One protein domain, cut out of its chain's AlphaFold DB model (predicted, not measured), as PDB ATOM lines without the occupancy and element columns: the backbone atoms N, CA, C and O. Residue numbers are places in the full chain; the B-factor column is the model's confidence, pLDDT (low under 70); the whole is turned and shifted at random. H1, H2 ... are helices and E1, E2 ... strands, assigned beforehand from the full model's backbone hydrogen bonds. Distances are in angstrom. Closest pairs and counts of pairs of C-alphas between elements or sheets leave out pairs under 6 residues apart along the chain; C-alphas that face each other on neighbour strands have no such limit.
ATOM      1  N   GLN A  54      -9.026  46.980  -6.792       86.94
ATOM      2  CA  GLN A  54      -7.829  46.513  -6.092       86.94
ATOM      3  C   GLN A  54      -6.908  45.702  -7.019       86.94
ATOM      4  O   GLN A  54      -5.688  45.872  -6.992       86.94
ATOM      5  N   GLN A  55      -7.489  44.879  -7.894       85.88
ATOM      6  CA  GLN A  55      -6.743  44.095  -8.877       85.88
ATOM      7  C   GLN A  55      -6.105  44.983  -9.961       85.88
ATOM      8  O   GLN A  55      -4.957  44.761 -10.347       85.88
ATOM      9  N   GLN A  56      -6.798  46.044 -10.392       85.12
ATOM     10  CA  GLN A  56      -6.225  47.052 -11.291       85.12
ATOM     11  C   GLN A  56      -5.020  47.768 -10.673       85.12
ATOM     12  O   GLN A  56      -4.019  47.957 -11.362       85.12
ATOM     13  N   MET A  57      -5.076  48.131  -9.387       86.06
ATOM     14  CA  MET A  57      -3.931  48.766  -8.723       86.06
ATOM     15  C   MET A  57      -2.713  47.838  -8.642       86.06
ATOM     16  O   MET A  57      -1.602  48.286  -8.923       86.06
ATOM     17  N   GLN A  58      -2.903  46.547  -8.340       86.12
ATOM     18  CA  GLN A  58      -1.801  45.571  -8.360       86.12
ATOM     19  C   GLN A  58      -1.161  45.444  -9.746       86.12
ATOM     20  O   GLN A  58       0.065  45.444  -9.861       86.12
ATOM     21  N   MET A  59      -1.974  45.385 -10.804       80.94
ATOM     22  CA  MET A  59      -1.473  45.333 -12.181       80.94
ATOM     23  C   MET A  59      -0.653  46.572 -12.540       80.94
ATOM     24  O   MET A  59       0.406  46.463 -13.158       80.94
ATOM     25  N   HIS A  60      -1.122  47.751 -12.131       80.19
ATOM     26  CA  HIS A  60      -0.430  49.004 -12.411       80.19
ATOM     27  C   HIS A  60       0.926  49.077 -11.697       80.19
ATOM     28  O   HIS A  60       1.919  49.492 -12.294       80.19
ATOM     29  N   GLN A  61       0.992  48.610 -10.449       81.06
ATOM     30  CA  GLN A  61       2.238  48.550  -9.685       81.06
ATOM     31  C   GLN A  61       3.246  47.578 -10.314       81.06
ATOM     32  O   GLN A  61       4.407  47.935 -10.509       81.06
ATOM     33  N   PHE A  62       2.796  46.391 -10.731       83.00
ATOM     34  CA  PHE A  62       3.653  45.429 -11.427       83.00
ATOM     35  C   PHE A  62       4.217  45.993 -12.739       83.00
ATOM     36  O   PHE A  62       5.386  45.781 -13.068       83.00
ATOM     37  N   GLN A  63       3.400  46.739 -13.483       79.19
ATOM     38  CA  GLN A  63       3.827  47.370 -14.726       79.19
ATOM     39  C   GLN A  63       4.883  48.460 -14.484       79.19
ATOM     40  O   GLN A  63       5.853  48.543 -15.236       79.19
ATOM     41  N   GLN A  64       4.753  49.254 -13.416       74.00
ATOM     42  CA  GLN A  64       5.764  50.253 -13.052       74.00
ATOM     43  C   GLN A  64       7.098  49.617 -12.631       74.00
ATOM     44  O   GLN A  64       8.156  50.079 -13.063       74.00
ATOM     45  N   ASP A  65       7.060  48.521 -11.868       78.81
ATOM     46  CA  ASP A  65       8.265  47.786 -11.462       78.81
ATOM     47  C   ASP A  65       9.022  47.194 -12.659       78.81
ATOM     48  O   ASP A  65      10.255  47.189 -12.685       78.81
ATOM     49  N   GLN A  66       8.295  46.697 -13.664       76.31
ATOM     50  CA  GLN A  66       8.876  46.205 -14.918       76.31
ATOM     51  C   GLN A  66       9.620  47.323 -15.660       76.31
ATOM     52  O   GLN A  66      10.775  47.147 -16.050       76.31
ATOM     53  N   VAL A  67       8.987  48.493 -15.798       76.62
ATOM     54  CA  VAL A  67       9.579  49.655 -16.478       76.62
ATOM     55  C   VAL A  67      10.827  50.147 -15.741       76.62
ATOM     56  O   VAL A  67      11.854  50.388 -16.373       76.62
ATOM     57  N   GLN A  68      10.796  50.232 -14.408       76.69
ATOM     58  CA  GLN A  68      11.972  50.646 -13.635       76.69
ATOM     59  C   GLN A  68      13.157  49.686 -13.780       76.69
ATOM     60  O   GLN A  68      14.299  50.143 -13.855       76.69
ATOM     61  N   ARG A  69      12.919  48.368 -13.835       77.12
ATOM     62  CA  ARG A  69      13.997  47.394 -14.082       77.12
ATOM     63  C   ARG A  69      14.606  47.571 -15.467       77.12
ATOM     64  O   ARG A  69      15.827  47.547 -15.579       77.12
ATOM     65  N   GLN A  70      13.779  47.799 -16.488       73.62
ATOM     66  CA  GLN A  70      14.267  48.044 -17.846       73.62
ATOM     67  C   GLN A  70      15.122  49.309 -17.936       73.62
ATOM     68  O   GLN A  70      16.179  49.268 -18.556       73.62
ATOM     69  N   ILE A  71      14.713  50.402 -17.286       73.50
ATOM     70  CA  ILE A  71      15.484  51.656 -17.280       73.50
ATOM     71  C   ILE A  71      16.860  51.437 -16.638       73.50
ATOM     72  O   ILE A  71      17.874  51.771 -17.244       73.50
ATOM     73  N   LYS A  72      16.915  50.799 -15.461       74.19
ATOM     74  CA  LYS A  72      18.190  50.496 -14.786       74.19
ATOM     75  C   LYS A  72      19.100  49.603 -15.628       74.19
ATOM     76  O   LYS A  72      20.314  49.788 -15.626       74.19
ATOM     77  N   GLN A  73      18.521  48.639 -16.340       74.62
ATOM     78  CA  GLN A  73      19.274  47.743 -17.212       74.62
ATOM     79  C   GLN A  73      19.811  48.472 -18.451       74.62
ATOM     80  O   GLN A  73      20.977  48.307 -18.790       74.62
ATOM     81  N   GLN A  74      19.009  49.343 -19.071       73.19
ATOM     82  CA  GLN A  74      19.461  50.189 -20.180       73.19
ATOM     83  C   GLN A  74      20.579  51.148 -19.762       73.19
ATOM     84  O   GLN A  74      21.535  51.332 -20.512       73.19
ATOM     85  N   GLU A  75      20.485  51.744 -18.573       73.75
ATOM     86  CA  GLU A  75      21.536  52.612 -18.040       73.75
ATOM     87  C   GLU A  75      22.843  51.841 -17.816       73.75
ATOM     88  O   GLU A  75      23.897  52.291 -18.271       73.75
ATOM     89  N   ALA A  76      22.782  50.657 -17.198       73.00
ATOM     90  CA  ALA A  76      23.946  49.790 -17.005       73.00
ATOM     91  C   ALA A  76      24.587  49.376 -18.343       73.00
ATOM     92  O   ALA A  76      25.798  49.513 -18.515       73.00
ATOM     93  N   ASP A  77      23.772  48.966 -19.317       77.44
ATOM     94  CA  ASP A  77      24.228  48.595 -20.659       77.44
ATOM     95  C   ASP A  77      24.871  49.779 -21.393       77.44
ATOM     96  O   ASP A  77      25.902  49.629 -22.053       77.44
ATOM     97  N   SER A  78      24.287  50.975 -21.264       71.88
ATOM     98  CA  SER A  78      24.807  52.195 -21.886       71.88
ATOM     99  C   SER A  78      26.155  52.617 -21.301       71.88
ATOM    100  O   SER A  78      27.061  52.980 -22.053       71.88
ATOM    101  N   ASN A  79      26.320  52.504 -19.980       75.69
ATOM    102  CA  ASN A  79      27.572  52.813 -19.299       75.69
ATOM    103  C   ASN A  79      28.651  51.783 -19.636       75.69
ATOM    104  O   ASN A  79      29.761  52.167 -19.986       75.69
ATOM    105  N   ALA A  80      28.313  50.491 -19.647       70.88
ATOM    106  CA  ALA A  80      29.261  49.447 -20.013       70.88
ATOM    107  C   ALA A  80      29.710  49.544 -21.481       70.88
ATOM    108  O   ALA A  80      30.890  49.356 -21.776       70.88
ATOM    109  N   MET A  81      28.803  49.876 -22.410       67.25
ATOM    110  CA  MET A  81      29.175  50.171 -23.799       67.25
ATOM    111  C   MET A  81      30.075  51.401 -23.879       67.25
ATOM    112  O   MET A  81      31.091  51.363 -24.567       67.25
ATOM    113  N   ARG A  82      29.733  52.483 -23.170       70.38
ATOM    114  CA  ARG A  82      30.565  53.687 -23.132       70.38
ATOM    115  C   ARG A  82      31.974  53.341 -22.669       70.38
ATOM    116  O   ARG A  82      32.902  53.619 -23.413       70.38
ATOM    117  N   ASP A  83      32.120  52.647 -21.545       66.56
ATOM    118  CA  ASP A  83      33.415  52.253 -20.985       66.56
ATOM    119  C   ASP A  83      34.217  51.327 -21.910       66.56
ATOM    120  O   ASP A  83      35.427  51.517 -22.058       66.56
ATOM    121  N   ALA A  84      33.554  50.385 -22.592       63.12
ATOM    122  CA  ALA A  84      34.182  49.485 -23.565       63.12
ATOM    123  C   ALA A  84      34.750  50.212 -24.796       63.12
ATOM    124  O   ALA A  84      35.686  49.720 -25.425       63.12
ATOM    125  N   PHE A  85      34.191  51.376 -25.138       61.56
ATOM    126  CA  PHE A  85      34.643  52.206 -26.254       61.56
ATOM    127  C   PHE A  85      35.388  53.481 -25.811       61.56
ATOM    128  O   PHE A  85      35.951  54.163 -26.667       61.56
ATOM    129  N   SER A  86      35.419  53.813 -24.510       57.69
ATOM    130  CA  SER A  86      36.000  55.063 -23.985       57.69
ATOM    131  C   SER A  86      37.256  54.908 -23.126       57.69
ATOM    132  O   SER A  86      37.947  55.903 -22.913       57.69
ATOM    133  N   PRO A 106      34.926  41.526 -24.067       68.56
ATOM    134  CA  PRO A 106      33.545  41.124 -23.812       68.56
ATOM    135  C   PRO A 106      33.345  40.484 -22.429       68.56
ATOM    136  O   PRO A 106      32.239  40.534 -21.891       68.56
ATOM    137  N   ARG A 107      34.388  39.900 -21.820       76.31
ATOM    138  CA  ARG A 107      34.299  39.352 -20.456       76.31
ATOM    139  C   ARG A 107      34.309  40.463 -19.411       76.31
ATOM    140  O   ARG A 107      33.549  40.385 -18.449       76.31
ATOM    141  N   GLY A 108      35.110  41.505 -19.627       76.62
ATOM    142  CA  GLY A 108      35.110  42.715 -18.804       76.62
ATOM    143  C   GLY A 108      33.747  43.411 -18.777       76.62
ATOM    144  O   GLY A 108      33.298  43.829 -17.715       76.62
ATOM    145  N   MET A 109      33.037  43.448 -19.910       73.00
ATOM    146  CA  MET A 109      31.691  44.033 -19.989       73.00
ATOM    147  C   MET A 109      30.638  43.239 -19.210       73.00
ATOM    148  O   MET A 109      29.860  43.836 -18.470       73.00
ATOM    149  N   LEU A 110      30.632  41.906 -19.329       76.38
ATOM    150  CA  LEU A 110      29.726  41.056 -18.542       76.38
ATOM    151  C   LEU A 110      29.986  41.214 -17.038       76.38
ATOM    152  O   LEU A 110      29.047  41.352 -16.257       76.38
ATOM    153  N   ASN A 111      31.260  41.255 -16.635       76.69
ATOM    154  CA  ASN A 111      31.646  41.490 -15.240       76.69
ATOM    155  C   ASN A 111      31.319  42.919 -14.765       76.69
ATOM    156  O   ASN A 111      31.079  43.122 -13.578       76.69
ATOM    157  N   GLY A 112      31.280  43.892 -15.678       71.31
ATOM    158  CA  GLY A 112      30.868  45.277 -15.435       71.31
ATOM    159  C   GLY A 112      29.352  45.495 -15.398       71.31
ATOM    160  O   GLY A 112      28.912  46.634 -15.275       71.31
ATOM    161  N   GLY A 113      28.550  44.427 -15.498       71.56
ATOM    162  CA  GLY A 113      27.091  44.491 -15.409       71.56
ATOM    163  C   GLY A 113      26.365  44.694 -16.740       71.56
ATOM    164  O   GLY A 113      25.155  44.912 -16.721       71.56
ATOM    165  N   ALA A 114      27.060  44.601 -17.881       76.56
ATOM    166  CA  ALA A 114      26.417  44.612 -19.192       76.56
ATOM    167  C   ALA A 114      25.576  43.349 -19.403       76.56
ATOM    168  O   ALA A 114      25.999  42.232 -19.089       76.56
ATOM    169  N   SER A 115      24.409  43.512 -20.018       79.25
ATOM    170  CA  SER A 115      23.602  42.398 -20.485       79.25
ATOM    171  C   SER A 115      24.332  41.602 -21.583       79.25
ATOM    172  O   SER A 115      25.096  42.168 -22.373       79.25
ATOM    173  N   PRO A 116      24.084  40.283 -21.700       75.19
ATOM    174  CA  PRO A 116      24.605  39.482 -22.808       75.19
ATOM    175  C   PRO A 116      24.267  40.060 -24.191       75.19
ATOM    176  O   PRO A 116      25.081  39.978 -25.110       75.19
ATOM    177  N   GLU A 117      23.100  40.695 -24.335       76.56
ATOM    178  CA  GLU A 117      22.695  41.373 -25.571       76.56
ATOM    179  C   GLU A 117      23.564  42.599 -25.877       76.56
ATOM    180  O   GLU A 117      23.996  42.778 -27.020       76.56
ATOM    181  N   ALA A 118      23.879  43.422 -24.871       72.31
ATOM    182  CA  ALA A 118      24.754  44.581 -25.034       72.31
ATOM    183  C   ALA A 118      26.169  44.173 -25.474       72.31
ATOM    184  O   ALA A 118      26.768  44.828 -26.330       72.31
ATOM    185  N   VAL A 119      26.680  43.052 -24.957       76.75
ATOM    186  CA  VAL A 119      27.991  42.510 -25.342       76.75
ATOM    187  C   VAL A 119      27.999  42.029 -26.792       76.75
ATOM    188  O   VAL A 119      28.914  42.375 -27.540       76.75
ATOM    189  N   ILE A 120      26.960  41.307 -27.229       78.44
ATOM    190  CA  ILE A 120      26.809  40.886 -28.633       78.44
ATOM    191  C   ILE A 120      26.746  42.105 -29.557       78.44
ATOM    192  O   ILE A 120      27.432  42.148 -30.579       78.44
ATOM    193  N   LYS A 121      25.962  43.121 -29.190       76.00
ATOM    194  CA  LYS A 121      25.821  44.348 -29.980       76.00
ATOM    195  C   LYS A 121      27.142  45.109 -30.102       76.00
ATOM    196  O   LYS A 121      27.477  45.602 -31.178       76.00
ATOM    197  N   ALA A 122      27.923  45.164 -29.027       72.62
ATOM    198  CA  ALA A 122      29.236  45.791 -29.044       72.62
ATOM    199  C   ALA A 122      30.262  44.987 -29.873       72.62
ATOM    200  O   ALA A 122      31.055  45.581 -30.605       72.62
ATOM    201  N   MET A 123      30.188  43.649 -29.860       76.00
ATOM    202  CA  MET A 123      30.975  42.788 -30.755       76.00
ATOM    203  C   MET A 123      30.634  43.018 -32.231       76.00
ATOM    204  O   MET A 123      31.543  43.119 -33.054       76.00
ATOM    205  N   GLN A 124      29.343  43.128 -32.568       75.56
ATOM    206  CA  GLN A 124      28.886  43.431 -33.932       75.56
ATOM    207  C   GLN A 124      29.413  44.789 -34.402       75.56
ATOM    208  O   GLN A 124      29.963  44.896 -35.497       75.56
ATOM    209  N   LEU A 125      29.310  45.816 -33.550       73.50
ATOM    210  CA  LEU A 125      29.819  47.148 -33.863       73.50
ATOM    211  C   LEU A 125      31.330  47.114 -34.126       73.50
ATOM    212  O   LEU A 125      31.779  47.647 -35.138       73.50
ATOM    213  N   ARG A 126      32.111  46.422 -33.289       73.94
ATOM    214  CA  ARG A 126      33.556  46.265 -33.511       73.94
ATOM    215  C   ARG A 126      33.866  45.538 -34.820       73.94
ATOM    216  O   ARG A 126      34.699  46.012 -35.585       73.94
ATOM    217  N   ALA A 127      33.170  44.438 -35.101       70.38
ATOM    218  CA  ALA A 127      33.344  43.677 -36.338       70.38
ATOM    219  C   ALA A 127      32.998  44.506 -37.591       70.38
ATOM    220  O   ALA A 127      33.618  44.327 -38.637       70.38
ATOM    221  N   SER A 128      32.052  45.446 -37.481       66.38
ATOM    222  CA  SER A 128      31.702  46.384 -38.559       66.38
ATOM    223  C   SER A 128      32.772  47.454 -38.825       66.38
ATOM    224  O   SER A 128      32.853  47.976 -39.935       66.38
ATOM    225  N   MET A 129      33.610  47.773 -37.829       66.44
ATOM    226  CA  MET A 129      34.687  48.769 -37.942       66.44
ATOM    227  C   MET A 129      35.980  48.192 -38.539       66.44
ATOM    228  O   MET A 129      36.856  48.945 -38.965       66.44
ATOM    229  N   GLU A 130      36.120  46.866 -38.590       67.56
ATOM    230  CA  GLU A 130      37.246  46.207 -39.249       67.56
ATOM    231  C   GLU A 130      37.127  46.330 -40.777       67.56
ATOM    232  O   GLU A 130      36.143  45.883 -41.378       67.56
ATOM    233  N   LYS A 131      38.157  46.884 -41.431       60.47
ATOM    234  CA  LYS A 131      38.161  47.112 -42.886       60.47
ATOM    235  C   LYS A 131      37.790  45.832 -43.665       60.47
ATOM    236  O   LYS A 131      38.332  44.768 -43.364       60.47
ATOM    237  N   PRO A 132      36.872  45.899 -44.648       59.44
ATOM    238  CA  PRO A 132      36.555  44.767 -45.513       59.44
ATOM    239  C   PRO A 132      37.758  44.328 -46.338       59.44
ATOM    240  O   PRO A 132      38.372  45.135 -47.025       59.44
ATOM    241  N   THR A 133      38.095  43.041 -46.234       60.09
ATOM    242  CA  THR A 133      39.135  42.381 -47.034       60.09
ATOM    243  C   THR A 133      38.644  42.006 -48.430       60.09
ATOM    244  O   THR A 133      39.463  41.915 -49.334       60.09
ATOM    245  N   ASP A 134      37.328  41.853 -48.614       62.09
ATOM    246  CA  ASP A 134      36.702  41.487 -49.886       62.09
ATOM    247  C   ASP A 134      35.636  42.511 -50.297       62.09
ATOM    248  O   ASP A 134      34.666  42.758 -49.569       62.09
ATOM    249  N   GLU A 135      35.784  43.077 -51.495       59.16
ATOM    250  CA  GLU A 135      34.744  43.868 -52.155       59.16
ATOM    251  C   GLU A 135      33.660  42.928 -52.702       59.16
ATOM    252  O   GLU A 135      33.755  42.399 -53.808       59.16
ATOM    253  N   ARG A 136      32.606  42.689 -51.915       63.31
ATOM    254  CA  ARG A 136      31.432  41.916 -52.342       63.31
ATOM    255  C   ARG A 136      30.178  42.780 -52.307       63.31
ATOM    256  O   ARG A 136      29.855  43.382 -51.287       63.31
ATOM    257  N   VAL A 137      29.432  42.784 -53.412       64.69
ATOM    258  CA  VAL A 137      28.096  43.391 -53.478       64.69
ATOM    259  C   VAL A 137      27.110  42.490 -52.739       64.69
ATOM    260  O   VAL A 137      26.950  41.321 -53.087       64.69
ATOM    261  N   LEU A 138      26.456  43.037 -51.719       64.00
ATOM    262  CA  LEU A 138      25.450  42.339 -50.921       64.00
ATOM    263  C   LEU A 138      24.042  42.644 -51.433       64.00
ATOM    264  O   LEU A 138      23.742  43.772 -51.834       64.00
ATOM    265  N   LYS A 139      23.163  41.639 -51.409       68.31
ATOM    266  CA  LYS A 139      21.734  41.810 -51.707       68.31
ATOM    267  C   LYS A 139      20.969  42.287 -50.459       68.31
ATOM    268  O   LYS A 139      21.425  42.055 -49.339       68.31
ATOM    269  N   PRO A 140      19.797  42.938 -50.608       60.75
ATOM    270  CA  PRO A 140      18.939  43.279 -49.468       60.75
ATOM    271  C   PRO A 140      18.593  42.031 -48.642       60.75
ATOM    272  O   PRO A 140      18.164  41.031 -49.215       60.75
ATOM    273  N   GLY A 141      18.791  42.084 -47.321       63.25
ATOM    274  CA  GLY A 141      18.611  40.943 -46.413       63.25
ATOM    275  C   GLY A 141      19.827  40.011 -46.282       63.25
ATOM    276  O   GLY A 141      19.785  39.064 -45.503       63.25
ATOM    277  N   GLU A 142      20.920  40.258 -47.012       67.56
ATOM    278  CA  GLU A 142      22.152  39.467 -46.923       67.56
ATOM    279  C   GLU A 142      23.090  40.029 -45.841       67.56
ATOM    280  O   GLU A 142      23.347  41.235 -45.776       67.56
ATOM    281  N   ALA A 143      23.614  39.137 -44.997       74.06
ATOM    282  CA  ALA A 143      24.501  39.453 -43.884       74.06
ATOM    283  C   ALA A 143      25.835  38.711 -44.007       74.06
ATOM    284  O   ALA A 143      25.881  37.538 -44.379       74.06
ATOM    285  N   VAL A 144      26.923  39.388 -43.651       73.00
ATOM    286  CA  VAL A 144      28.274  38.836 -43.577       73.00
ATOM    287  C   VAL A 144      28.694  38.719 -42.123       73.00
ATOM    288  O   VAL A 144      28.578  39.662 -41.340       73.00
ATOM    289  N   PHE A 145      29.207  37.545 -41.779       72.19
ATOM    290  CA  PHE A 145      29.640  37.195 -40.437       72.19
ATOM    291  C   PHE A 145      31.166  37.126 -40.384       72.19
ATOM    292  O   PHE A 145      31.794  36.551 -41.272       72.19
ATOM    293  N   ARG A 146      31.764  37.682 -39.327       68.44
ATOM    294  CA  ARG A 146      33.179  37.515 -38.978       68.44
ATOM    295  C   ARG A 146      33.278  36.969 -37.565       68.44
ATOM    296  O   ARG A 146      32.605  37.460 -36.667       68.44
ATOM    297  N   ASN A 147      34.096  35.937 -37.367       64.56
ATOM    298  CA  ASN A 147      34.298  35.301 -36.058       64.56
ATOM    299  C   ASN A 147      32.981  34.900 -35.354       64.56
ATOM    300  O   ASN A 147      32.843  35.048 -34.145       64.56
ATOM    301  N   GLY A 148      31.990  34.427 -36.124       64.50
ATOM    302  CA  GLY A 148      30.673  34.020 -35.611       64.50
ATOM    303  C   GLY A 148      29.712  35.170 -35.281       64.50
ATOM    304  O   GLY A 148      28.592  34.911 -34.850       64.50
ATOM    305  N   VAL A 149      30.109  36.426 -35.511       61.31
ATOM    306  CA  VAL A 149      29.306  37.626 -35.238       61.31
ATOM    307  C   VAL A 149      28.999  38.353 -36.545       61.31
ATOM    308  O   VAL A 149      29.857  38.471 -37.417       61.31
ATOM    309  N   GLN A 150      27.767  38.833 -36.716       73.75
ATOM    310  CA  GLN A 150      27.391  39.619 -37.893       73.75
ATOM    311  C   GLN A 150      28.202  40.925 -37.927       73.75
ATOM    312  O   GLN A 150      28.090  41.743 -37.020       73.75
ATOM    313  N   ALA A 151      29.018  41.110 -38.962       65.19
ATOM    314  CA  ALA A 151      29.883  42.276 -39.125       65.19
ATOM    315  C   ALA A 151      29.195  43.379 -39.944       65.19
ATOM    316  O   ALA A 151      29.237  44.547 -39.583       65.19
ATOM    317  N   TYR A 152      28.543  43.017 -41.051       66.38
ATOM    318  CA  TYR A 152      27.813  43.942 -41.924       66.38
ATOM    319  C   TYR A 152      26.663  43.204 -42.605       66.38
ATOM    320  O   TYR A 152      26.715  41.996 -42.808       66.38
ATOM    321  N   GLY A 153      25.597  43.911 -42.954       64.75
ATOM    322  CA  GLY A 153      24.486  43.362 -43.721       64.75
ATOM    323  C   GLY A 153      23.595  44.485 -44.221       64.75
ATOM    324  O   GLY A 153      23.544  45.549 -43.602       64.75
ATOM    325  N   LEU A 154      22.912  44.273 -45.345       54.59
ATOM    326  CA  LEU A 154      21.845  45.190 -45.733       54.59
ATOM    327  C   LEU A 154      20.584  44.807 -44.974       54.59
ATOM    328  O   LEU A 154      20.123  43.670 -45.077       54.59
ATOM    329  N   ALA A 155      20.007  45.776 -44.260       54.44
ATOM    330  CA  ALA A 155      18.645  45.652 -43.767       54.44
ATOM    331  C   ALA A 155      17.725  45.238 -44.927       54.44
ATOM    332  O   ALA A 155      17.929  45.658 -46.075       54.44
ATOM    333  N   GLU A 156      16.715  44.416 -44.639       56.50
ATOM    334  CA  GLU A 156      15.607  44.249 -45.577       56.50
ATOM    335  C   GLU A 156      15.117  45.636 -45.992       56.50
ATOM    336  O   GLU A 156      15.113  46.564 -45.177       56.50
ATOM    337  N   LYS A 157      14.788  45.794 -47.278       43.91
ATOM    338  CA  LYS A 157      14.375  47.075 -47.857       43.91
ATOM    339  C   LYS A 157      13.384  47.751 -46.897       43.91
ATOM    340  O   LYS A 157      12.285  47.221 -46.740       43.91
ATOM    341  N   PRO A 158      13.746  48.880 -46.263       45.09
ATOM    342  CA  PRO A 158      12.865  49.506 -45.301       45.09
ATOM    343  C   PRO A 158      11.609  49.948 -46.046       45.09
ATOM    344  O   PRO A 158      11.691  50.652 -47.059       45.09
ATOM    345  N   GLU A 159      10.443  49.521 -45.566       51.06
ATOM    346  CA  GLU A 159       9.210  50.223 -45.891       51.06
ATOM    347  C   GLU A 159       9.433  51.694 -45.513       51.06
ATOM    348  O   GLU A 159       9.995  51.999 -44.458       51.06
TER     349      GLU A 159
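Overview. This is residues 54 to 86 and 106 to 159 of the 364 residues of an uncharacterized protein of Alphaproteobacteria bacterium ADurb.BinA280 (UniProt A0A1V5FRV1). A small antiparallel hairpin, E1 and E2, packs on residues 120 to 129 of H3; short H2 and long H1 meet H3 too, and residues 54 to 72 of H1 stick out as an arm. The printed part has 87 residues, mostly helix, in the order H1, H2, H3, E1, E2. It is only just extended, close to loose, with a radius of gyration of the C-alphas of 18.4 A, spanning 62 by 36 by 19 A.

Along the chain. E1 is residues 143 to 146, E2 149 to 153, H3 116 to 129 (20.4 A) and H2 106 to 111. H1, residues 54 to 86, runs 48.1 A from C-alpha 54 at (-7.829, 46.513, -6.092). E2 ends at C-alpha 153, (24.486, 43.362, -43.721).

Arrangement. Between E1 and E2, N 144 and O 152 are 2.7 A apart, within hydrogen-bond range. The closest C-alphas of H3 and E2, Ser 128 and Ala 151, are 4.5 A apart. H3 touches H1, closest at C-alphas Ala 118 and Asp 77, 6.0 A. H2 and H3 form a helical hairpin at a shallow tilt of 27 degrees. Every O i to N i+4 pair is within range in H1, H2 and H3.

Size, cuts and confidence. Residues 87 to 105 are not printed; C-alphas 86 and 106 are 14.2 A apart. The link H3 to E1 is long. Low pLDDT, under 70, includes residues 128 to 142.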